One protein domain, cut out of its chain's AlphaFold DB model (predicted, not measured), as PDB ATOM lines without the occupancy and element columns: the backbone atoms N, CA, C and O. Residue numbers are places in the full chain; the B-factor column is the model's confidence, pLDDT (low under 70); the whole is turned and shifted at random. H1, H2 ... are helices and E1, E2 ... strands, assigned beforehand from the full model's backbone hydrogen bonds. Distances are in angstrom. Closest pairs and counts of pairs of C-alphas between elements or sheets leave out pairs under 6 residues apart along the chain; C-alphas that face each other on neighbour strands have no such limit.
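What this domain is: This is residues 34 to 202 of the 296 residues of an uncharacterized protein of Pseudoalteromonas rubra (UniProt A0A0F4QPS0). Picture a small, loosely formed propeller of four strongly twisted sheets, whose first strands E1, E5, E9 and E13 lie near the core, running roughly the same way, and whose last strands E4, E8, E12 and E15 lie outside. The sheet E9 to E12 sits between E5 to E8 and E13 to E15, partly face to face with each; E1 to E4 joins them mainly through E1, leaving E2, E3 and E4 apart from E13, E14 and E15. The 169 printed residues include fifteen named strands, then one short helix, H1; each sheet follows chain order, all antiparallel, and the class is mostly strand. The whole is compact, radius of gyration of the C-alphas 14.9 A, spanning 39 by 32 by 31 A.

How they stand to each other: Start with E9, residues 115 to 122, and E10, residues 131 to 138, a hairpin with N 120 and O 133 2.9 A apart. E11, residues 141 to 148, and E12, residues 159 to 163, complete this meander, each strand the antiparallel neighbour of the one before; N 134 and O 145 are 2.9 A apart, and N 144 and O 161 are 2.8 A apart. Look next at E5, residues 74 to 79, E6, 86 to 91, E7, 97 to 102, and E8, 105 to 110, another meander; N 76 and O 89 are 2.9 A apart. Its sheet faces the first, best planes 10 degrees apart. E13, residues 171 to 177, E14, 180 to 187, and E15, 193 to 198, form a third meander, best plane 11 degrees from the first sheet's, completing a stack of sheets, face to face in turn. There N 173 and O 185 are 2.9 A apart, and E14 bends by 55 degrees at residue 183. The fourth meander is E1, residues 34 to 37, E2, 40 to 44, E3, 50 to 55, and E4, 61 to 66; N 42 and O 35 are 2.8 A apart. The closest C-alphas of E1 and E9 are those of Gly 35 and Cys 121, 4.4 A apart. H1, residues 199 to 202, only grazes the sheets of E9 and E13; too short for an O i to N i+4 pair, it has its one O i to N i+3 pair within range.

Where its parts are: Find C-alpha 115 at (-22.805, 3.756, -18.798); E9 runs 21.6 A from there. E10 spans 22.0 A and E11 22.6 A. E1 begins at C-alpha 34, (-27.141, 19.900, -15.180); H1 ends at C-alpha 202, (-41.467, 7.367, -10.704).

The domain as a whole: The farthest C-alphas, those of Ile 62 and Lys 139, are 40.7 A apart. The printed part has no cut and no long link. Mean pLDDT of the printed part is 74.5; 61 residues are under 70, among them 80 to 96.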
ATOM      1  N   ILE A  34     -27.696  20.863 -16.134       76.75
ATOM      2  CA  ILE A  34     -27.141  19.900 -15.180       76.75
ATOM      3  C   ILE A  34     -27.876  19.916 -13.833       76.75
ATOM      4  O   ILE A  34     -27.595  19.125 -12.933       76.75
ATOM      5  N   GLY A  35     -28.846  20.819 -13.684       76.81
ATOM      6  CA  GLY A  35     -29.763  20.839 -12.556       76.81
ATOM      7  C   GLY A  35     -30.630  22.086 -12.499       76.81
ATOM      8  O   GLY A  35     -30.609  22.943 -13.385       76.81
ATOM      9  N   PHE A  36     -31.416  22.178 -11.439       74.44
ATOM     10  CA  PHE A  36     -32.385  23.237 -11.227       74.44
ATOM     11  C   PHE A  36     -32.694  23.425  -9.744       74.44
ATOM     12  O   PHE A  36     -32.582  22.502  -8.938       74.44
ATOM     13  N   ALA A  37     -33.136  24.628  -9.392       70.19
ATOM     14  CA  ALA A  37     -33.670  24.919  -8.070       70.19
ATOM     15  C   ALA A  37     -34.500  26.200  -8.087       70.19
ATOM     16  O   ALA A  37     -34.044  27.235  -8.581       70.19
ATOM     17  N   ASN A  38     -35.702  26.155  -7.501       65.75
ATOM     18  CA  ASN A  38     -36.624  27.292  -7.452       65.75
ATOM     19  C   ASN A  38     -36.758  27.960  -8.840       65.75
ATOM     20  O   ASN A  38     -36.998  27.296  -9.845       65.75
ATOM     21  N   SER A  39     -36.534  29.272  -8.907       65.31
ATOM     22  CA  SER A  39     -36.544  30.078 -10.127       65.31
ATOM     23  C   SER A  39     -35.196  30.105 -10.863       65.31
ATOM     24  O   SER A  39     -34.910  31.099 -11.537       65.31
ATOM     25  N   SER A  40     -34.353  29.077 -10.722       74.00
ATOM     26  CA  SER A  40     -33.015  29.008 -11.324       74.00
ATOM     27  C   SER A  40     -32.746  27.684 -12.043       74.00
ATOM     28  O   SER A  40     -33.254  26.630 -11.662       74.00
ATOM     29  N   VAL A  41     -31.899  27.746 -13.069       79.00
ATOM     30  CA  VAL A  41     -31.406  26.600 -13.843       79.00
ATOM     31  C   VAL A  41     -29.881  26.610 -13.805       79.00
ATOM     32  O   VAL A  41     -29.262  27.672 -13.928       79.00
ATOM     33  N   PHE A  42     -29.282  25.437 -13.627       82.06
ATOM     34  CA  PHE A  42     -27.839  25.241 -13.597       82.06
ATOM     35  C   PHE A  42     -27.363  24.676 -14.922       82.06
ATOM     36  O   PHE A  42     -27.915  23.704 -15.439       82.06
ATOM     37  N   VAL A  43     -26.331  25.301 -15.463       81.81
ATOM     38  CA  VAL A  43     -25.811  25.000 -16.787       81.81
ATOM     39  C   VAL A  43     -24.310  24.779 -16.689       81.81
ATOM     40  O   VAL A  43     -23.602  25.616 -16.120       81.81
ATOM     41  N   ALA A  44     -23.823  23.668 -17.236       75.12
ATOM     42  CA  ALA A  44     -22.388  23.441 -17.353       75.12
ATOM     43  C   ALA A  44     -21.789  24.434 -18.360       75.12
ATOM     44  O   ALA A  44     -22.327  24.630 -19.454       75.12
ATOM     45  N   SER A  45     -20.684  25.089 -17.998       69.75
ATOM     46  CA  SER A  45     -19.920  25.880 -18.961       69.75
ATOM     47  C   SER A  45     -19.005  24.942 -19.760       69.75
ATOM     48  O   SER A  45     -18.246  24.215 -19.128       69.75
ATOM     49  N   PRO A  46     -18.990  24.993 -21.107       52.28
ATOM     50  CA  PRO A  46     -18.249  24.066 -21.985       52.28
ATOM     51  C   PRO A  46     -16.707  24.159 -21.913       52.28
ATOM     52  O   PRO A  46     -16.016  23.685 -22.807       52.28
ATOM     53  N   LEU A  47     -16.164  24.807 -20.879       56.50
ATOM     54  CA  LEU A  47     -14.729  24.929 -20.594       56.50
ATOM     55  C   LEU A  47     -14.398  24.430 -19.167       56.50
ATOM     56  O   LEU A  47     -13.440  24.892 -18.563       56.50
ATOM     57  N   ASP A  48     -15.231  23.539 -18.621       56.59
ATOM     58  CA  ASP A  48     -14.998  22.644 -17.469       56.59
ATOM     59  C   ASP A  48     -14.613  23.236 -16.104       56.59
ATOM     60  O   ASP A  48     -14.388  22.491 -15.153       56.59
ATOM     61  N   GLU A  49     -14.616  24.560 -15.941       67.25
ATOM     62  CA  GLU A  49     -14.214  25.180 -14.668       67.25
ATOM     63  C   GLU A  49     -15.337  25.910 -13.928       67.25
ATOM     64  O   GLU A  49     -15.141  26.353 -12.792       67.25
ATOM     65  N   THR A  50     -16.541  26.015 -14.508       74.62
ATOM     66  CA  THR A  50     -17.667  26.659 -13.815       74.62
ATOM     67  C   THR A  50     -19.053  26.077 -14.115       74.62
ATOM     68  O   THR A  50     -19.347  25.631 -15.223       74.62
ATOM     69  N   VAL A  51     -19.944  26.182 -13.125       78.56
ATOM     70  CA  VAL A  51     -21.399  26.051 -13.269       78.56
ATOM     71  C   VAL A  51     -22.019  27.447 -13.349       78.56
ATOM     72  O   VAL A  51     -21.839  28.278 -12.456       78.56
ATOM     73  N   GLN A  52     -22.776  27.712 -14.411       85.94
ATOM     74  CA  GLN A  52     -23.526  28.954 -14.589       85.94
ATOM     75  C   GLN A  52     -24.929  28.809 -13.991       85.94
ATOM     76  O   GLN A  52     -25.679  27.899 -14.343       85.94
ATOM     77  N   VAL A  53     -25.299  29.724 -13.095       83.12
ATOM     78  CA  VAL A  53     -26.638  29.794 -12.500       83.12
ATOM     79  C   VAL A  53     -27.441  30.850 -13.242       83.12
ATOM     80  O   VAL A  53     -27.119  32.038 -13.174       83.12
ATOM     81  N   HIS A  54     -28.500  30.439 -13.928       83.56
ATOM     82  CA  HIS A  54     -29.379  31.319 -14.692       83.56
ATOM     83  C   HIS A  54     -30.749  31.442 -14.032       83.56
ATOM     84  O   HIS A  54     -31.252  30.484 -13.459       83.56
ATOM     85  N   SER A  55     -31.397  32.599 -14.169       76.69
ATOM     86  CA  SER A  55     -32.820  32.750 -13.856       76.69
ATOM     87  C   SER A  55     -33.646  31.887 -14.804       76.69
ATOM     88  O   SER A  55     -33.498  32.001 -16.013       76.69
ATOM     89  N   HIS A  56     -34.556  31.074 -14.283       69.50
ATOM     90  CA  HIS A  56     -35.394  30.185 -15.083       69.50
ATOM     91  C   HIS A  56     -36.257  30.946 -16.103       69.50
ATOM     92  O   HIS A  56     -36.297  30.592 -17.277       69.50
ATOM     93  N   ASN A  57     -36.898  32.037 -15.676       65.81
ATOM     94  CA  ASN A  57     -37.858  32.763 -16.516       65.81
ATOM     95  C   ASN A  57     -37.188  33.594 -17.613       65.81
ATOM     96  O   ASN A  57     -37.743  33.766 -18.692       65.81
ATOM     97  N   THR A  58     -36.021  34.167 -17.312       73.75
ATOM     98  CA  THR A  58     -35.357  35.146 -18.193       73.75
ATOM     99  C   THR A  58     -34.084  34.612 -18.831       73.75
ATOM    100  O   THR A  58     -33.523  35.269 -19.703       73.75
ATOM    101  N   LEU A  59     -33.590  33.464 -18.361       75.88
ATOM    102  CA  LEU A  59     -32.284  32.885 -18.688       75.88
ATOM    103  C   LEU A  59     -31.099  33.825 -18.437       75.88
ATOM    104  O   LEU A  59     -29.970  33.551 -18.852       75.88
ATOM    105  N   LYS A  60     -31.315  34.921 -17.703       82.75
ATOM    106  CA  LYS A  60     -30.259  35.850 -17.323       82.75
ATOM    107  C   LYS A  60     -29.303  35.158 -16.358       82.75
ATOM    108  O   LYS A  60     -29.749  34.577 -15.371       82.75
ATOM    109  N   LEU A  61     -28.003  35.251 -16.630       85.88
ATOM    110  CA  LEU A  61     -26.967  34.793 -15.707       85.88
ATOM    111  C   LEU A  61     -27.105  35.546 -14.374       85.88
ATOM    112  O   LEU A  61     -27.103  36.778 -14.349       85.88
ATOM    113  N   ILE A  62     -27.253  34.795 -13.287       84.94
ATOM    114  CA  ILE A  62     -27.330  35.297 -11.912       84.94
ATOM    115  C   ILE A  62     -25.932  35.288 -11.297       84.94
ATOM    116  O   ILE A  62     -25.482  36.304 -10.777       84.94
ATOM    117  N   ARG A  63     -25.254  34.135 -11.348       85.31
ATOM    118  CA  ARG A  63     -23.913  33.935 -10.789       85.31
ATOM    119  C   ARG A  63     -23.201  32.762 -11.455       85.31
ATOM    120  O   ARG A  63     -23.829  31.955 -12.136       85.31
ATOM    121  N   THR A  64     -21.908  32.650 -11.183       84.31
ATOM    122  CA  THR A  64     -21.046  31.564 -11.650       84.31
ATOM    123  C   THR A  64     -20.400  30.896 -10.440       84.31
ATOM    124  O   THR A  64     -19.928  31.590  -9.542       84.31
ATOM    125  N   VAL A  65     -20.406  29.566 -10.400       77.06
ATOM    126  CA  VAL A  65     -19.840  28.757  -9.314       77.06
ATOM    127  C   VAL A  65     -18.616  28.015  -9.855       77.06
ATOM    128  O   VAL A  65     -18.761  27.319 -10.859       77.06
ATOM    129  N   PRO A  66     -17.424  28.161  -9.251       73.06
ATOM    130  CA  PRO A  66     -16.245  27.423  -9.687       73.06
ATOM    131  C   PRO A  66     -16.387  25.932  -9.366       73.06
ATOM    132  O   PRO A  66     -16.950  25.565  -8.336       73.06
ATOM    133  N   ILE A  67     -15.845  25.085 -10.235       69.56
ATOM    134  CA  ILE A  67     -15.743  23.638 -10.029       69.56
ATOM    135  C   ILE A  67     -14.282  23.240  -9.858       69.56
ATOM    136  O   ILE A  67     -13.374  23.851 -10.415       69.56
ATOM    137  N   THR A  68     -14.049  22.231  -9.021       62.72
ATOM    138  CA  THR A  68     -12.717  21.653  -8.852       62.72
ATOM    139  C   THR A  68     -12.265  21.011 -10.172       62.72
ATOM    140  O   THR A  68     -13.046  20.289 -10.791       62.72
ATOM    141  N   PRO A  69     -11.021  21.233 -10.621       57.62
ATOM    142  CA  PRO A  69     -10.515  20.580 -11.824       57.62
ATOM    143  C   PRO A  69     -10.640  19.053 -11.736       57.62
ATOM    144  O   PRO A  69     -10.431  18.480 -10.666       57.62
ATOM    145  N   ASN A  70     -10.917  18.397 -12.868       56.72
ATOM    146  CA  ASN A  70     -10.999  16.931 -13.004       56.72
ATOM    147  C   ASN A  70     -12.149  16.258 -12.231       56.72
ATOM    148  O   ASN A  70     -12.036  15.099 -11.839       56.72
ATOM    149  N   LEU A  71     -13.256  16.972 -12.013       55.25
ATOM    150  CA  LEU A  71     -14.421  16.442 -11.302       55.25
ATOM    151  C   LEU A  71     -15.093  15.256 -12.031       55.25
ATOM    152  O   LEU A  71     -15.620  14.384 -11.354       55.25
ATOM    153  N   GLY A  72     -15.042  15.122 -13.362       56.47
ATOM    154  CA  GLY A  72     -15.479  13.870 -13.992       56.47
ATOM    155  C   GLY A  72     -15.910  13.898 -15.445       56.47
ATOM    156  O   GLY A  72     -15.793  14.921 -16.101       56.47
ATOM    157  N   GLU A  73     -16.435  12.762 -15.926       58.41
ATOM    158  CA  GLU A  73     -16.994  12.620 -17.284       58.41
ATOM    159  C   GLU A  73     -18.333  13.356 -17.445       58.41
ATOM    160  O   GLU A  73     -18.661  13.820 -18.536       58.41
ATOM    161  N   ARG A  74     -19.121  13.462 -16.366       69.12
ATOM    162  CA  ARG A  74     -20.392  14.198 -16.327       69.12
ATOM    163  C   ARG A  74     -20.527  14.981 -15.025       69.12
ATOM    164  O   ARG A  74     -20.109  14.522 -13.965       69.12
ATOM    165  N   LEU A  75     -21.170  16.143 -15.089       71.69
ATOM    166  CA  LEU A  75     -21.421  17.013 -13.938       71.69
ATOM    167  C   LEU A  75     -22.926  17.192 -13.738       71.69
ATOM    168  O   LEU A  75     -23.648  17.430 -14.701       71.69
ATOM    169  N   ILE A  76     -23.391  17.130 -12.490       76.94
ATOM    170  CA  ILE A  76     -24.717  17.623 -12.088       76.94
ATOM    171  C   ILE A  76     -24.575  18.655 -10.975       76.94
ATOM    172  O   ILE A  76     -23.584  18.669 -10.248       76.94
ATOM    173  N   ALA A  77     -25.558  19.536 -10.832       76.44
ATOM    174  CA  ALA A  77     -25.532  20.577  -9.812       76.44
ATOM    175  C   ALA A  77     -26.881  20.686  -9.102       76.44
ATOM    176  O   ALA A  77     -27.919  20.818  -9.742       76.44
ATOM    177  N   CYS A  78     -26.862  20.676  -7.776       75.00
ATOM    178  CA  CYS A  78     -28.031  20.825  -6.917       75.00
ATOM    179  C   CYS A  78     -27.908  22.108  -6.098       75.00
ATOM    180  O   CYS A  78     -26.812  22.455  -5.668       75.00
ATOM    181  N   GLN A  79     -29.011  22.778  -5.770       71.31
ATOM    182  CA  GLN A  79     -28.984  23.774  -4.696       71.31
ATOM    183  C   GLN A  79     -29.217  23.079  -3.356       71.31
ATOM    184  O   GLN A  79     -30.202  22.355  -3.210       71.31
ATOM    185  N   LYS A  80     -28.352  23.321  -2.364       65.19
ATOM    186  CA  LYS A  80     -28.639  22.906  -0.986       65.19
ATOM    187  C   LYS A  80     -29.858  23.679  -0.475       65.19
ATOM    188  O   LYS A  80     -29.986  24.883  -0.697       65.19
ATOM    189  N   TYR A  81     -30.751  23.003   0.231       54.50
ATOM    190  CA  TYR A  81     -31.961  23.620   0.770       54.50
ATOM    191  C   TYR A  81     -31.662  24.814   1.688       54.50
ATOM    192  O   TYR A  81     -30.731  24.757   2.488       54.50
ATOM    193  N   GLN A  82     -32.453  25.892   1.565       50.56
ATOM    194  CA  GLN A  82     -32.293  27.162   2.304       50.56
ATOM    195  C   GLN A  82     -30.904  27.815   2.195       50.56
ATOM    196  O   GLN A  82     -30.593  28.756   2.921       50.56
ATOM    197  N   SER A  83     -30.079  27.356   1.259       57.78
ATOM    198  CA  SER A  83     -28.741  27.869   1.031       57.78
ATOM    199  C   SER A  83     -28.618  28.328  -0.412       57.78
ATOM    200  O   SER A  83     -29.218  27.758  -1.320       57.78
ATOM    201  N   GLU A  84     -27.825  29.364  -0.660       61.47
ATOM    202  CA  GLU A  84     -27.407  29.694  -2.026       61.47
ATOM    203  C   GLU A  84     -26.280  28.774  -2.522       61.47
ATOM    204  O   GLU A  84     -25.886  28.853  -3.691       61.47
ATOM    205  N   GLN A  85     -25.773  27.894  -1.652       65.88
ATOM    206  CA  GLN A  85     -24.738  26.930  -1.995       65.88
ATOM    207  C   GLN A  85     -25.235  25.954  -3.056       65.88
ATOM    208  O   GLN A  85     -26.303  25.346  -2.939       65.88
ATOM    209  N   VAL A  86     -24.411  25.802  -4.086       68.00
ATOM    210  CA  VAL A  86     -24.594  24.819  -5.143       68.00
ATOM    211  C   VAL A  86     -23.684  23.645  -4.821       68.00
ATOM    212  O   VAL A  86     -22.469  23.797  -4.769       68.00
ATOM    213  N   LEU A  87     -24.286  22.486  -4.587       67.69
ATOM    214  CA  LEU A  87     -23.592  21.216  -4.510       67.69
ATOM    215  C   LEU A  87     -23.349  20.729  -5.938       67.69
ATOM    216  O   LEU A  87     -24.302  20.406  -6.646       67.69
ATOM    217  N   VAL A  88     -22.090  20.689  -6.365       66.50
ATOM    218  CA  VAL A  88     -21.721  20.105  -7.658       66.50
ATOM    219  C   VAL A  88     -21.349  18.649  -7.432       66.50
ATOM    220  O   VAL A  88     -20.437  18.338  -6.677       66.50
ATOM    221  N   ILE A  89     -22.054  17.753  -8.103       64.31
ATOM    222  CA  ILE A  89     -21.818  16.318  -8.039       64.31
ATOM    223  C   ILE A  89     -21.115  15.903  -9.327       64.31
ATOM    224  O   ILE A  89     -21.509  16.255 -10.441       64.31
ATOM    225  N   ALA A  90     -20.049  15.149  -9.128       59.69
ATOM    226  CA  ALA A  90     -19.095  14.738 -10.129       59.69
ATOM    227  C   ALA A  90     -19.329  13.282 -10.488       59.69
ATOM    228  O   ALA A  90     -18.966  12.361  -9.760       59.69
ATOM    229  N   MET A  91     -19.951  13.037 -11.624       60.06
ATOM    230  CA  MET A  91     -20.267  11.679 -12.017       60.06
ATOM    231  C   MET A  91     -19.138  11.146 -12.890       60.06
ATOM    232  O   MET A  91     -19.169  11.207 -14.116       60.06
ATOM    233  N   LEU A  92     -18.108  10.646 -12.218       58.38
ATOM    234  CA  LEU A  92     -17.129   9.732 -12.791       58.38
ATOM    235  C   LEU A  92     -17.701   8.328 -12.696       58.38
ATOM    236  O   LEU A  92     -17.860   7.850 -11.579       58.38
ATOM    237  N   LEU A  93     -17.967   7.658 -13.819       54.69
ATOM    238  CA  LEU A  93     -18.134   6.207 -13.790       54.69
ATOM    239  C   LEU A  93     -16.760   5.545 -13.887       54.69
ATOM    240  O   LEU A  93     -16.419   4.900 -14.873       54.69
ATOM    241  N   GLU A  94     -15.948   5.698 -12.846       55.81
ATOM    242  CA  GLU A  94     -14.691   4.967 -12.755       55.81
ATOM    243  C   GLU A  94     -14.935   3.668 -11.985       55.81
ATOM    244  O   GLU A  94     -15.364   3.677 -10.829       55.81
ATOM    245  N   GLN A  95     -14.698   2.525 -12.634       59.16
ATOM    246  CA  GLN A  95     -14.821   1.205 -12.002       59.16
ATOM    247  C   GLN A  95     -16.201   0.956 -11.349       59.16
ATOM    248  O   GLN A  95     -16.295   0.277 -10.325       59.16
ATOM    249  N   GLY A  96     -17.277   1.507 -11.927       65.50
ATOM    250  CA  GLY A  96     -18.643   1.301 -11.432       65.50
ATOM    251  C   GLY A  96     -18.968   2.066 -10.146       65.50
ATOM    252  O   GLY A  96     -19.712   1.551  -9.311       65.50
ATOM    253  N   LYS A  97     -18.391   3.254  -9.937       70.44
ATOM    254  CA  LYS A  97     -18.723   4.156  -8.819       70.44
ATOM    255  C   LYS A  97     -19.320   5.470  -9.327       70.44
ATOM    256  O   LYS A  97     -19.189   5.782 -10.496       70.44
ATOM    257  N   LEU A  98     -20.006   6.203  -8.455       73.75
ATOM    258  CA  LEU A  98     -20.470   7.581  -8.623       73.75
ATOM    259  C   LEU A  98     -19.896   8.418  -7.488       73.75
ATOM    260  O   LEU A  98     -19.888   7.972  -6.337       73.75
ATOM    261  N   HIS A  99     -19.445   9.633  -7.792       70.44
ATOM    262  CA  HIS A  99     -18.773  10.483  -6.821       70.44
ATOM    263  C   HIS A  99     -19.612  11.729  -6.480       70.44
ATOM    264  O   HIS A  99     -20.100  12.467  -7.327       70.44
ATOM    265  N   PHE A 100     -19.789  11.978  -5.191       68.19
ATOM    266  CA  PHE A 100     -20.490  13.126  -4.633       68.19
ATOM    267  C   PHE A 100     -19.452  14.023  -3.974       68.19
ATOM    268  O   PHE A 100     -18.838  13.608  -2.993       68.19
ATOM    269  N   GLN A 101     -19.225  15.228  -4.500       62.41
ATOM    270  CA  GLN A 101     -18.309  16.185  -3.882       62.41
ATOM    271  C   GLN A 101     -19.091  17.303  -3.189       62.41
ATOM    272  O   GLN A 101     -19.774  18.078  -3.845       62.41
ATOM    273  N   ASP A 102     -18.969  17.411  -1.867       60.72
ATOM    274  CA  ASP A 102     -19.533  18.508  -1.077       60.72
ATOM    275  C   ASP A 102     -18.425  19.353  -0.440       60.72
ATOM    276  O   ASP A 102     -17.760  18.839   0.454       60.72
ATOM    277  N   ASP A 103     -18.259  20.613  -0.885       53.34
ATOM    278  CA  ASP A 103     -17.353  21.700  -0.441       53.34
ATOM    279  C   ASP A 103     -15.859  21.326  -0.225       53.34
ATOM    280  O   ASP A 103     -14.962  22.006  -0.714       53.34
ATOM    281  N   THR A 104     -15.561  20.237   0.482       55.44
ATOM    282  CA  THR A 104     -14.226  19.670   0.750       55.44
ATOM    283  C   THR A 104     -14.182  18.133   0.785       55.44
ATOM    284  O   THR A 104     -13.102  17.555   0.914       55.44
ATOM    285  N   ARG A 105     -15.325  17.442   0.692       64.50
ATOM    286  CA  ARG A 105     -15.432  15.989   0.874       64.50
ATOM    287  C   ARG A 105     -15.917  15.318  -0.403       64.50
ATOM    288  O   ARG A 105     -16.990  15.640  -0.890       64.50
ATOM    289  N   LEU A 106     -15.149  14.345  -0.889       67.56
ATOM    290  CA  LEU A 106     -15.552  13.438  -1.961       67.56
ATOM    291  C   LEU A 106     -16.054  12.126  -1.347       67.56
ATOM    292  O   LEU A 106     -15.298  11.421  -0.677       67.56
ATOM    293  N   THR A 107     -17.311  11.781  -1.587       74.00
ATOM    294  CA  THR A 107     -17.891  10.483  -1.240       74.00
ATOM    295  C   THR A 107     -18.092   9.675  -2.510       74.00
ATOM    296  O   THR A 107     -18.600  10.193  -3.491       74.00
ATOM    297  N   SER A 108     -17.696   8.404  -2.515       75.44
ATOM    298  CA  SER A 108     -17.877   7.524  -3.677       75.44
ATOM    299  C   SER A 108     -18.831   6.398  -3.313       75.44
ATOM    300  O   SER A 108     -18.585   5.687  -2.338       75.44
ATOM    301  N   VAL A 109     -19.886   6.211  -4.094       77.81
ATOM    302  CA  VAL A 109     -20.841   5.107  -3.931       77.81
ATOM    303  C   VAL A 109     -20.760   4.190  -5.142       77.81
ATOM    304  O   VAL A 109     -20.481   4.673  -6.235       77.81
ATOM    305  N   PRO A 110     -20.969   2.873  -5.009       77.38
ATOM    306  CA  PRO A 110     -21.074   2.022  -6.186       77.38
ATOM    307  C   PRO A 110     -22.254   2.478  -7.067       77.38
ATOM    308  O   PRO A 110     -23.208   3.085  -6.578       77.38
ATOM    309  N   PHE A 111     -22.216   2.177  -8.360       78.69
ATOM    310  CA  PHE A 111     -23.302   2.438  -9.299       78.69
ATOM    311  C   PHE A 111     -23.439   1.260 -10.261       78.69
ATOM    312  O   PHE A 111     -22.495   0.959 -10.994       78.69
ATOM    313  N   PRO A 112     -24.582   0.552 -10.256       72.06
ATOM    314  CA  PRO A 112     -24.752  -0.676 -11.024       72.06
ATOM    315  C   PRO A 112     -25.102  -0.380 -12.494       72.06
ATOM    316  O   PRO A 112     -26.109  -0.874 -13.004       72.06
ATOM    317  N   ALA A 113     -24.286   0.430 -13.170       77.06
ATOM    318  CA  ALA A 113     -24.454   0.761 -14.580       77.06
ATOM    319  C   ALA A 113     -23.162   0.574 -15.377       77.06
ATOM    320  O   ALA A 113     -22.070   0.799 -14.858       77.06
ATOM    321  N   GLU A 114     -23.300   0.186 -16.646       77.00
ATOM    322  CA  GLU A 114     -22.181   0.158 -17.597       77.00
ATOM    323  C   GLU A 114     -21.885   1.560 -18.133       77.00
ATOM    324  O   GLU A 114     -20.725   1.895 -18.371       77.00
ATOM    325  N   ARG A 115     -22.924   2.388 -18.296       79.75
ATOM    326  CA  ARG A 115     -22.805   3.756 -18.798       79.75
ATOM    327  C   ARG A 115     -23.782   4.689 -18.091       79.75
ATOM    328  O   ARG A 115     -24.945   4.350 -17.872       79.75
ATOM    329  N   LEU A 116     -23.317   5.892 -17.770       82.25
ATOM    330  CA  LEU A 116     -24.172   6.996 -17.349       82.25
ATOM    331  C   LEU A 116     -24.460   7.891 -18.556       82.25
ATOM    332  O   LEU A 116     -23.538   8.417 -19.175       82.25
ATOM    333  N   ILE A 117     -25.736   8.040 -18.902       85.69
ATOM    334  CA  ILE A 117     -26.163   8.753 -20.110       85.69
ATOM    335  C   ILE A 117     -26.328  10.241 -19.827       85.69
ATOM    336  O   ILE A 117     -25.762  11.076 -20.527       85.69
ATOM    337  N   ALA A 118     -27.103  10.557 -18.792       84.56
ATOM    338  CA  ALA A 118     -27.434  11.916 -18.403       84.56
ATOM    339  C   ALA A 118     -27.794  11.961 -16.919       84.56
ATOM    340  O   ALA A 118     -28.208  10.959 -16.331       84.56
ATOM    341  N   GLY A 119     -27.679  13.140 -16.319       84.50
ATOM    342  CA  GLY A 119     -28.130  13.375 -14.959       84.50
ATOM    343  C   GLY A 119     -28.730  14.761 -14.811       84.50
ATOM    344  O   GLY A 119     -28.423  15.679 -15.567       84.50
ATOM    345  N   LEU A 120     -29.610  14.896 -13.831       84.88
ATOM    346  CA  LEU A 120     -30.249  16.148 -13.474       84.88
ATOM    347  C   LEU A 120     -30.433  16.171 -11.963       84.88
ATOM    348  O   LEU A 120     -30.763  15.146 -11.375       84.88
ATOM    349  N   CYS A 121     -30.271  17.328 -11.334       81.31
ATOM    350  CA  CYS A 121     -30.574  17.468  -9.918       81.31
ATOM    351  C   CYS A 121     -31.567  18.593  -9.639       81.31
ATOM    352  O   CYS A 121     -31.479  19.660 -10.243       81.31
ATOM    353  N   GLY A 122     -32.484  18.364  -8.704       75.25
ATOM    354  CA  GLY A 122     -33.407  19.365  -8.187       75.25
ATOM    355  C   GLY A 122     -34.637  18.738  -7.532       75.25
ATOM    356  O   GLY A 122     -34.773  17.524  -7.459       75.25
ATOM    357  N   ASN A 123     -35.545  19.567  -7.024       70.88
ATOM    358  CA  ASN A 123     -36.680  19.094  -6.224       70.88
ATOM    359  C   ASN A 123     -37.774  18.480  -7.120       70.88
ATOM    360  O   ASN A 123     -38.476  19.217  -7.826       70.88
ATOM    361  N   LEU A 124     -37.961  17.156  -7.087       66.75
ATOM    362  CA  LEU A 124     -38.997  16.475  -7.878       66.75
ATOM    363  C   LEU A 124     -40.321  16.328  -7.133       66.75
ATOM    364  O   LEU A 124     -41.390  16.498  -7.715       66.75
ATOM    365  N   ASP A 125     -40.276  16.016  -5.845       59.25
ATOM    366  CA  ASP A 125     -41.465  15.788  -5.021       59.25
ATOM    367  C   ASP A 125     -41.871  17.018  -4.186       59.25
ATOM    368  O   ASP A 125     -42.878  16.971  -3.475       59.25
ATOM    369  N   ALA A 126     -41.163  18.144  -4.345       50.34
ATOM    370  CA  ALA A 126     -41.226  19.315  -3.465       50.34
ATOM    371  C   ALA A 126     -40.907  18.978  -1.991       50.34
ATOM    372  O   ALA A 126     -41.359  19.691  -1.087       50.34
ATOM    373  N   ASP A 127     -40.169  17.890  -1.760       47.31
ATOM    374  CA  ASP A 127     -39.480  17.607  -0.511       47.31
ATOM    375  C   ASP A 127     -38.286  18.562  -0.370       47.31
ATOM    376  O   ASP A 127     -37.881  19.284  -1.288       47.31
ATOM    377  N   ILE A 128     -37.816  18.655   0.862       49.91
ATOM    378  CA  ILE A 128     -36.877  19.678   1.305       49.91
ATOM    379  C   ILE A 128     -35.477  19.428   0.729       49.91
ATOM    380  O   ILE A 128     -34.765  20.389   0.468       49.91
ATOM    381  N   ALA A 129     -35.074  18.181   0.487       59.69
ATOM    382  CA  ALA A 129     -33.770  17.875  -0.100       59.69
ATOM    383  C   ALA A 129     -33.853  17.762  -1.635       59.69
ATOM    384  O   ALA A 129     -34.811  17.177  -2.138       59.69
ATOM    385  N   PRO A 130     -32.858  18.272  -2.387       67.88
ATOM    386  CA  PRO A 130     -32.799  18.064  -3.825       67.88
ATOM    387  C   PRO A 130     -32.668  16.576  -4.154       67.88
ATOM    388  O   PRO A 130     -31.905  15.836  -3.524       67.88
ATOM    389  N   ASP A 131     -33.386  16.160  -5.189       78.69
ATOM    390  CA  ASP A 131     -33.294  14.820  -5.732       78.69
ATOM    391  C   ASP A 131     -32.309  14.784  -6.897       78.69
ATOM    392  O   ASP A 131     -32.283  15.676  -7.745       78.69
ATOM    393  N   THR A 132     -31.527  13.715  -6.978       82.81
ATOM    394  CA  THR A 132     -30.677  13.423  -8.130       82.81
ATOM    395  C   THR A 132     -31.357  12.387  -9.017       82.81
ATOM    396  O   THR A 132     -31.690  11.291  -8.574       82.81
ATOM    397  N   VAL A 133     -31.559  12.737 -10.284       87.31
ATOM    398  CA  VAL A 133     -32.115  11.873 -11.326       87.31
ATOM    399  C   VAL A 133     -30.996  11.439 -12.251       87.31
ATOM    400  O   VAL A 133     -30.336  12.284 -12.852       87.31
ATOM    401  N   LEU A 134     -30.807  10.133 -12.401       88.62
ATOM    402  CA  LEU A 134     -29.750   9.559 -13.230       88.62
ATOM    403  C   LEU A 134     -30.363   8.673 -14.303       88.62
ATOM    404  O   LEU A 134     -31.103   7.747 -13.982       88.62
ATOM    405  N   LEU A 135     -30.036   8.927 -15.566       90.44
ATOM    406  CA  LEU A 135     -30.335   8.020 -16.667       90.44
ATOM    407  C   LEU A 135     -29.100   7.168 -16.945       90.44
ATOM    408  O   LEU A 135     -28.046   7.688 -17.313       90.44
ATOM    409  N   SER A 136     -29.242   5.862 -16.778       90.12
ATOM    410  CA  SER A 136     -28.173   4.886 -16.942       90.12
ATOM    411  C   SER A 136     -28.517   3.850 -18.003       90.12
ATOM    412  O   SER A 136     -29.679   3.678 -18.379       90.12
ATOM    413  N   GLU A 137     -27.489   3.161 -18.480       89.25
ATOM    414  CA  GLU A 137     -27.612   2.066 -19.425       89.25
ATOM    415  C   GLU A 137     -26.758   0.874 -18.977       89.25
ATOM    416  O   GLU A 137     -25.594   1.022 -18.592       89.25
ATOM    417  N   THR A 138     -27.358  -0.314 -19.044       87.62
ATOM    418  CA  THR A 138     -26.691  -1.601 -18.821       87.62
ATOM    419  C   THR A 138     -27.219  -2.605 -19.831       87.62
ATOM    420  O   THR A 138     -28.417  -2.906 -19.838       87.62
ATOM    421  N   LYS A 139     -26.337  -3.171 -20.664       86.75
ATOM    422  CA  LYS A 139     -26.682  -4.190 -21.671       86.75
ATOM    423  C   LYS A 139     -27.835  -3.752 -22.586       86.75
ATOM    424  O   LYS A 139     -28.747  -4.542 -22.846       86.75
ATOM    425  N   GLY A 140     -27.834  -2.489 -23.017       85.81
ATOM    426  CA  GLY A 140     -28.880  -1.915 -23.867       85.81
ATOM    427  C   GLY A 140     -30.225  -1.674 -23.175       85.81
ATOM    428  O   GLY A 140     -31.205  -1.379 -23.855       85.81
ATOM    429  N   LYS A 141     -30.309  -1.811 -21.845       89.88
ATOM    430  CA  LYS A 141     -31.498  -1.441 -21.063       89.88
ATOM    431  C   LYS A 141     -31.272  -0.110 -20.373       89.88
ATOM    432  O   LYS A 141     -30.284   0.045 -19.657       89.88
ATOM    433  N   TYR A 142     -32.230   0.794 -20.532       92.88
ATOM    434  CA  TYR A 142     -32.197   2.112 -19.917       92.88
ATOM    435  C   TYR A 142     -32.943   2.105 -18.588       92.88
ATOM    436  O   TYR A 142     -34.040   1.548 -18.468       92.88
ATOM    437  N   MET A 143     -32.346   2.726 -17.577       92.25
ATOM    438  CA  MET A 143     -32.951   2.877 -16.259       92.25
ATOM    439  C   MET A 143     -32.834   4.319 -15.791       92.25
ATOM    440  O   MET A 143     -31.770   4.929 -15.856       92.25
ATOM    441  N   LEU A 144     -33.943   4.855 -15.293       90.62
ATOM    442  CA  LEU A 144     -33.959   6.109 -14.561       90.62
ATOM    443  C   LEU A 144     -33.857   5.803 -13.068       90.62
ATOM    444  O   LEU A 144     -34.641   4.996 -12.572       90.62
ATOM    445  N   HIS A 145     -32.939   6.448 -12.356       88.50
ATOM    446  CA  HIS A 145     -32.747   6.307 -10.913       88.50
ATOM    447  C   HIS A 145     -33.029   7.620 -10.190       88.50
ATOM    448  O   HIS A 145     -32.577   8.673 -10.637       88.50
ATOM    449  N   LEU A 146     -33.776   7.552  -9.087       84.19
ATOM    450  CA  LEU A 146     -33.971   8.642  -8.142       84.19
ATOM    451  C   LEU A 146     -33.101   8.377  -6.931       84.19
ATOM    452  O   LEU A 146     -33.265   7.358  -6.251       84.19
ATOM    453  N   VAL A 147     -32.231   9.328  -6.646       81.75
ATOM    454  CA  VAL A 147     -31.302   9.271  -5.532       81.75
ATOM    455  C   VAL A 147     -31.552  10.478  -4.649       81.75
ATOM    456  O   VAL A 147     -31.347  11.621  -5.057       81.75
ATOM    457  N   ARG A 148     -32.013  10.221  -3.426       77.06
ATOM    458  CA  ARG A 148     -32.238  11.268  -2.430       77.06
ATOM    459  C   ARG A 148     -30.922  11.654  -1.783       77.06
ATOM    460  O   ARG A 148     -30.133  10.781  -1.425       77.06
ATOM    461  N   GLN A 149     -30.708  12.949  -1.564       69.94
ATOM    462  CA  GLN A 149     -29.478  13.430  -0.929       69.94
ATOM    463  C   GLN A 149     -29.270  12.865   0.491       69.94
ATOM    464  O   GLN A 149     -28.136  12.724   0.928       69.94
ATOM    465  N   SER A 150     -30.334  12.532   1.226       67.12
ATOM    466  CA  SER A 150     -30.216  11.921   2.559       67.12
ATOM    467  C   SER A 150     -29.696  10.484   2.535       67.12
ATOM    468  O   SER A 150     -29.089  10.052   3.509       67.12
ATOM    469  N   ASP A 151     -29.922   9.764   1.435       72.06
ATOM    470  CA  ASP A 151     -29.821   8.301   1.389       72.06
ATOM    471  C   ASP A 151     -28.980   7.805   0.200       72.06
ATOM    472  O   ASP A 151     -29.035   6.631  -0.164       72.06
ATOM    473  N   TYR A 152     -28.173   8.679  -0.418       75.75
ATOM    474  CA  TYR A 152     -27.401   8.330  -1.618       75.75
ATOM    475  C   TYR A 152     -26.419   7.165  -1.388       75.75
ATOM    476  O   TYR A 152     -26.086   6.459  -2.335       75.75
ATOM    477  N   GLU A 153     -25.987   6.927  -0.147       77.75
ATOM    478  CA  GLU A 153     -25.109   5.806   0.226       77.75
ATOM    479  C   GLU A 153     -25.842   4.453   0.294       77.75
ATOM    480  O   GLU A 153     -25.215   3.414   0.082       77.75
ATOM    481  N   ASP A 154     -27.158   4.440   0.540       80.75
ATOM    482  CA  ASP A 154     -27.964   3.215   0.564       80.75
ATOM    483  C   ASP A 154     -28.639   2.984  -0.790       80.75
ATOM    484  O   ASP A 154     -29.739   3.467  -1.051       80.75
ATOM    485  N   GLN A 155     -28.009   2.181  -1.646       77.25
ATOM    486  CA  GLN A 155     -28.554   1.824  -2.962       77.25
ATOM    487  C   GLN A 155     -29.936   1.161  -2.913       77.25
ATOM    488  O   GLN A 155     -30.677   1.230  -3.891       77.25
ATOM    489  N   ASN A 156     -30.316   0.524  -1.799       78.94
ATOM    490  CA  ASN A 156     -31.641  -0.091  -1.681       78.94
ATOM    491  C   ASN A 156     -32.752   0.956  -1.538       78.94
ATOM    492  O   ASN A 156     -33.923   0.646  -1.764       78.94
ATOM    493  N   SER A 157     -32.392   2.184  -1.161       76.19
ATOM    494  CA  SER A 157     -33.310   3.318  -1.090       76.19
ATOM    495  C   SER A 157     -33.569   3.956  -2.462       76.19
ATOM    496  O   SER A 157     -34.530   4.717  -2.616       76.19
ATOM    497  N   TRP A 158     -32.744   3.636  -3.468       84.25
ATOM    498  CA  TRP A 158     -32.821   4.245  -4.788       84.25
ATOM    499  C   TRP A 158     -34.044   3.728  -5.535       84.25
ATOM    500  O   TRP A 158     -34.247   2.523  -5.710       84.25
ATOM    501  N   GLN A 159     -34.856   4.650  -6.032       82.75
ATOM    502  CA  GLN A 159     -36.032   4.287  -6.815       82.75
ATOM    503  C   GLN A 159     -35.615   4.182  -8.267       82.75
ATOM    504  O   GLN A 159     -34.896   5.041  -8.764       82.75
ATOM    505  N   SER A 160     -36.034   3.121  -8.948       87.75
ATOM    506  CA  SER A 160     -35.611   2.878 -10.322       87.75
ATOM    507  C   SER A 160     -36.798   2.564 -11.216       87.75
ATOM    508  O   SER A 160     -37.691   1.810 -10.830       87.75
ATOM    509  N   LEU A 161     -36.783   3.116 -12.425       88.12
ATOM    510  CA  LEU A 161     -37.772   2.867 -13.464       88.12
ATOM    511  C   LEU A 161     -37.055   2.418 -14.733       88.12
ATOM    512  O   LEU A 161     -36.215   3.137 -15.266       88.12
ATOM    513  N   THR A 162     -37.386   1.224 -15.215       91.56
ATOM    514  CA  THR A 162     -36.909   0.750 -16.517       91.56
ATOM    515  C   THR A 162     -37.641   1.487 -17.629       91.56
ATOM    516  O   THR A 162     -38.863   1.635 -17.577       91.56
ATOM    517  N   LEU A 163     -36.889   1.920 -18.635       91.44
ATOM    518  CA  LEU A 163     -37.392   2.648 -19.789       91.44
ATOM    519  C   LEU A 163     -37.180   1.827 -21.059       91.44
ATOM    520  O   LEU A 163     -36.154   1.164 -21.218       91.44
ATOM    521  N   ASP A 164     -38.158   1.890 -21.957       90.19
ATOM    522  CA  ASP A 164     -38.089   1.274 -23.280       90.19
ATOM    523  C   ASP A 164     -37.633   2.334 -24.288       90.19
ATOM    524  O   ASP A 164     -38.443   3.017 -24.912       90.19
ATOM    525  N   LEU A 165     -36.317   2.548 -24.345       91.19
ATOM    526  CA  LEU A 165     -35.677   3.526 -25.223       91.19
ATOM    527  C   LEU A 165     -34.829   2.806 -26.272       91.19
ATOM    528  O   LEU A 165     -34.204   1.780 -25.993       91.19
ATOM    529  N   ALA A 166     -34.762   3.377 -27.473       90.50
ATOM    530  CA  ALA A 166     -33.850   2.902 -28.503       90.50
ATOM    531  C   ALA A 166     -32.375   3.108 -28.082       90.50
ATOM    532  O   ALA A 166     -32.078   3.914 -27.197       90.50
ATOM    533  N   PRO A 167     -31.406   2.419 -28.700       88.44
ATOM    534  CA  PRO A 167     -29.998   2.752 -28.519       88.44
ATOM    535  C   PRO A 167     -29.702   4.187 -28.981       88.44
ATOM    536  O   PRO A 167     -30.003   4.531 -30.120       88.44
ATOM    537  N   GLY A 168     -29.106   5.008 -28.117       86.00
ATOM    538  CA  GLY A 168     -28.785   6.396 -28.441       86.00
ATOM    539  C   GLY A 168     -28.117   7.132 -27.286       86.00
ATOM    540  O   GLY A 168     -27.833   6.548 -26.232       86.00
ATOM    541  N   ASN A 169     -27.856   8.418 -27.497       84.81
ATOM    542  CA  ASN A 169     -27.590   9.342 -26.408       84.81
ATOM    543  C   ASN A 169     -28.859  10.153 -26.136       84.81
ATOM    544  O   ASN A 169     -29.716  10.331 -27.001       84.81
ATOM    545  N   TYR A 170     -28.990  10.584 -24.887       88.06
ATOM    546  CA  TYR A 170     -30.186  11.250 -24.410       88.06
ATOM    547  C   TYR A 170     -29.810  12.383 -23.474       88.06
ATOM    548  O   TYR A 170     -28.793  12.321 -22.783       88.06
ATOM    549  N   THR A 171     -30.677  13.383 -23.396       87.38
ATOM    550  CA  THR A 171     -30.590  14.447 -22.399       87.38
ATOM    551  C   THR A 171     -31.831  14.450 -21.519       87.38
ATOM    552  O   THR A 171     -32.933  14.097 -21.950       87.38
ATOM    553  N   LEU A 172     -31.650  14.834 -20.256       86.06
ATOM    554  CA  LEU A 172     -32.750  15.023 -19.317       86.06
ATOM    555  C   LEU A 172     -33.102  16.504 -19.239       86.06
ATOM    556  O   LEU A 172     -32.233  17.366 -19.116       86.06
ATOM    557  N   ARG A 173     -34.398  16.800 -19.241       82.50
ATOM    558  CA  ARG A 173     -34.925  18.103 -18.834       82.50
ATOM    559  C   ARG A 173     -36.026  17.906 -17.810       82.50
ATOM    560  O   ARG A 173     -36.693  16.875 -17.794       82.50
ATOM    561  N   ALA A 174     -36.224  18.904 -16.966       76.44
ATOM    562  CA  ALA A 174     -37.372  18.961 -16.082       76.44
ATOM    563  C   ALA A 174     -38.350  20.026 -16.575       76.44
ATOM    564  O   ALA A 174     -37.962  21.144 -16.921       76.44
ATOM    565  N   GLU A 175     -39.629  19.673 -16.590       70.50
ATOM    566  CA  GLU A 175     -40.720  20.625 -16.734       70.50
ATOM    567  C   GLU A 175     -41.100  21.123 -15.342       70.50
ATOM    568  O   GLU A 175     -41.472  20.331 -14.475       70.50
ATOM    569  N   PHE A 176     -41.001  22.428 -15.106       61.88
ATOM    570  CA  PHE A 176     -41.181  22.997 -13.774       61.88
ATOM    571  C   PHE A 176     -42.585  23.522 -13.519       61.88
ATOM    572  O   PHE A 176     -43.216  24.145 -14.370       61.88
ATOM    573  N   SER A 177     -42.993  23.411 -12.259       54.38
ATOM    574  CA  SER A 177     -44.005  24.258 -11.645       54.38
ATOM    575  C   SER A 177     -43.360  25.084 -10.528       54.38
ATOM    576  O   SER A 177     -43.257  24.585  -9.412       54.38
ATOM    577  N   LEU A 178     -42.950  26.329 -10.817       51.31
ATOM    578  CA  LEU A 178     -42.355  27.335  -9.902       51.31
ATOM    579  C   LEU A 178     -41.133  26.887  -9.062       51.31
ATOM    580  O   LEU A 178     -40.088  27.521  -9.136       51.31
ATOM    581  N   SER A 179     -41.266  25.836  -8.256       50.72
ATOM    582  CA  SER A 179     -40.309  25.369  -7.246       50.72
ATOM    583  C   SER A 179     -40.152  23.837  -7.189       50.72
ATOM    584  O   SER A 179     -39.372  23.337  -6.381       50.72
ATOM    585  N   SER A 180     -40.842  23.084  -8.052       59.47
ATOM    586  CA  SER A 180     -40.650  21.635  -8.222       59.47
ATOM    587  C   SER A 180     -40.816  21.205  -9.674       59.47
ATOM    588  O   SER A 180     -41.552  21.842 -10.431       59.47
ATOM    589  N   ALA A 181     -40.181  20.107 -10.063       66.75
ATOM    590  CA  ALA A 181     -40.401  19.502 -11.369       66.75
ATOM    591  C   ALA A 181     -41.728  18.720 -11.397       66.75
ATOM    592  O   ALA A 181     -41.983  17.842 -10.578       66.75
ATOM    593  N   GLN A 182     -42.598  19.051 -12.348       67.25
ATOM    594  CA  GLN A 182     -43.848  18.343 -12.617       67.25
ATOM    595  C   GLN A 182     -43.594  17.035 -13.378       67.25
ATOM    596  O   GLN A 182     -44.260  16.019 -13.138       67.25
ATOM    597  N   SER A 183     -42.638  17.069 -14.304       74.75
ATOM    598  CA  SER A 183     -42.232  15.923 -15.104       74.75
ATOM    599  C   SER A 183     -40.746  15.992 -15.457       74.75
ATOM    600  O   SER A 183     -40.148  17.070 -15.475       74.75
ATOM    601  N   ILE A 184     -40.159  14.829 -15.725       84.31
ATOM    602  CA  ILE A 184     -38.859  14.687 -16.377       84.31
ATOM    603  C   ILE A 184     -39.115  14.294 -17.826       84.31
ATOM    604  O   ILE A 184     -39.810  13.318 -18.099       84.31
ATOM    605  N   THR A 185     -38.556  15.048 -18.758       88.00
ATOM    606  CA  THR A 185     -38.589  14.752 -20.189       88.00
ATOM    607  C   THR A 185     -37.233  14.238 -20.639       88.00
ATOM    608  O   THR A 185     -36.203  14.825 -20.300       88.00
ATOM    609  N   ILE A 186     -37.252  13.174 -21.429       90.00
ATOM    610  CA  ILE A 186     -36.088  12.577 -22.075       90.00
ATOM    611  C   ILE A 186     -36.114  13.006 -23.532       90.00
ATOM    612  O   ILE A 186     -37.112  12.779 -24.226       90.00
ATOM    613  N   LEU A 187     -35.031  13.640 -23.968       89.38
ATOM    614  CA  LEU A 187     -34.849  14.071 -25.347       89.38
ATOM    615  C   LEU A 187     -33.732  13.265 -26.007       89.38
ATOM    616  O   LEU A 187     -32.760  12.929 -25.332       89.38
ATOM    617  N   ASP A 188     -33.868  12.977 -27.298       89.31
ATOM    618  CA  ASP A 188     -32.793  12.393 -28.111       89.31
ATOM    619  C   ASP A 188     -31.744  13.442 -28.532       89.31
ATOM    620  O   ASP A 188     -31.801  14.610 -28.131       89.31
ATOM    621  N   ASP A 189     -30.773  13.009 -29.339       84.44
ATOM    622  CA  ASP A 189     -29.701  13.848 -29.888       84.44
ATOM    623  C   ASP A 189     -30.224  15.000 -30.769       84.44
ATOM    624  O   ASP A 189     -29.629  16.081 -30.810       84.44
ATOM    625  N   ASP A 190     -31.388  14.818 -31.398       84.69
ATOM    626  CA  ASP A 190     -32.081  15.834 -32.198       84.69
ATOM    627  C   ASP A 190     -33.016  16.718 -31.345       84.69
ATOM    628  O   ASP A 190     -33.828  17.495 -31.868       84.69
ATOM    629  N   HIS A 191     -32.900  16.617 -30.016       81.62
ATOM    630  CA  HIS A 191     -33.704  17.321 -29.019       81.62
ATOM    631  C   HIS A 191     -35.217  17.070 -29.143       81.62
ATOM    632  O   HIS A 191     -36.025  17.876 -28.661       81.62
ATOM    633  N   GLN A 192     -35.622  15.963 -29.766       87.44
ATOM    634  CA  GLN A 192     -37.018  15.558 -29.855       87.44
ATOM    635  C   GLN A 192     -37.447  14.853 -28.576       87.44
ATOM    636  O   GLN A 192     -36.688  14.107 -27.962       87.44
ATOM    637  N   LEU A 193     -38.691  15.093 -28.159       88.75
ATOM    638  CA  LEU A 193     -39.260  14.431 -26.992       88.75
ATOM    639  C   LEU A 193     -39.463  12.945 -27.285       88.75
ATOM    640  O   LEU A 193     -40.338  12.580 -28.067       88.75
ATOM    641  N   VAL A 194     -38.702  12.101 -26.593       91.69
ATOM    642  CA  VAL A 194     -38.812  10.641 -26.683       91.69
ATOM    643  C   VAL A 194     -39.786  10.123 -25.635       91.69
ATOM    644  O   VAL A 194     -40.666   9.317 -25.930       91.69
ATOM    645  N   GLN A 195     -39.656  10.610 -24.399       90.69
ATOM    646  CA  GLN A 195     -40.500  10.176 -23.295       90.69
ATOM    647  C   GLN A 195     -40.692  11.287 -22.264       90.69
ATOM    648  O   GLN A 195     -39.765  12.023 -21.936       90.69
ATOM    649  N   GLN A 196     -41.899  11.375 -21.711       88.75
ATOM    650  CA  GLN A 196     -42.216  12.220 -20.565       88.75
ATOM    651  C   GLN A 196     -42.605  11.333 -19.383       88.75
ATOM    652  O   GLN A 196     -43.468  10.464 -19.499       88.75
ATOM    653  N   ILE A 197     -41.951  11.554 -18.248       83.50
ATOM    654  CA  ILE A 197     -42.118  10.790 -17.017       83.50
ATOM    655  C   ILE A 197     -42.648  11.751 -15.967       83.50
ATOM    656  O   ILE A 197     -41.951  12.654 -15.501       83.50
ATOM    657  N   PHE A 198     -43.905  11.578 -15.585       76.44
ATOM    658  CA  PHE A 198     -44.483  12.375 -14.518       76.44
ATOM    659  C   PHE A 198     -43.974  11.890 -13.165       76.44
ATOM    660  O   PHE A 198     -43.842  10.687 -12.937       76.44
ATOM    661  N   ALA A 199     -43.788  12.822 -12.228       67.25
ATOM    662  CA  ALA A 199     -43.260  12.515 -10.898       67.25
ATOM    663  C   ALA A 199     -44.008  11.352 -10.207       67.25
ATOM    664  O   ALA A 199     -43.398  10.514  -9.561       67.25
ATOM    665  N   HIS A 200     -45.326  11.226 -10.409       65.06
ATOM    666  CA  HIS A 200     -46.137  10.152  -9.818       65.06
ATOM    667  C   HIS A 200     -45.893   8.742 -10.391       65.06
ATOM    668  O   HIS A 200     -46.309   7.773  -9.763       65.06
ATOM    669  N   GLN A 201     -45.308   8.620 -11.586       66.75
ATOM    670  CA  GLN A 201     -44.974   7.327 -12.202       66.75
ATOM    671  C   GLN A 201     -43.653   6.773 -11.666       66.75
ATOM    672  O   GLN A 201     -43.393   5.580 -11.771       66.75
ATOM    673  N   PHE A 202     -42.825   7.661 -11.122       69.38
ATOM    674  CA  PHE A 202     -41.467   7.367 -10.704       69.38
ATOM    675  C   PHE A 202     -41.317   7.346  -9.184       69.38
ATOM    676  O   PHE A 202     -40.670   6.461  -8.634       69.38
TER     677      PHE A 202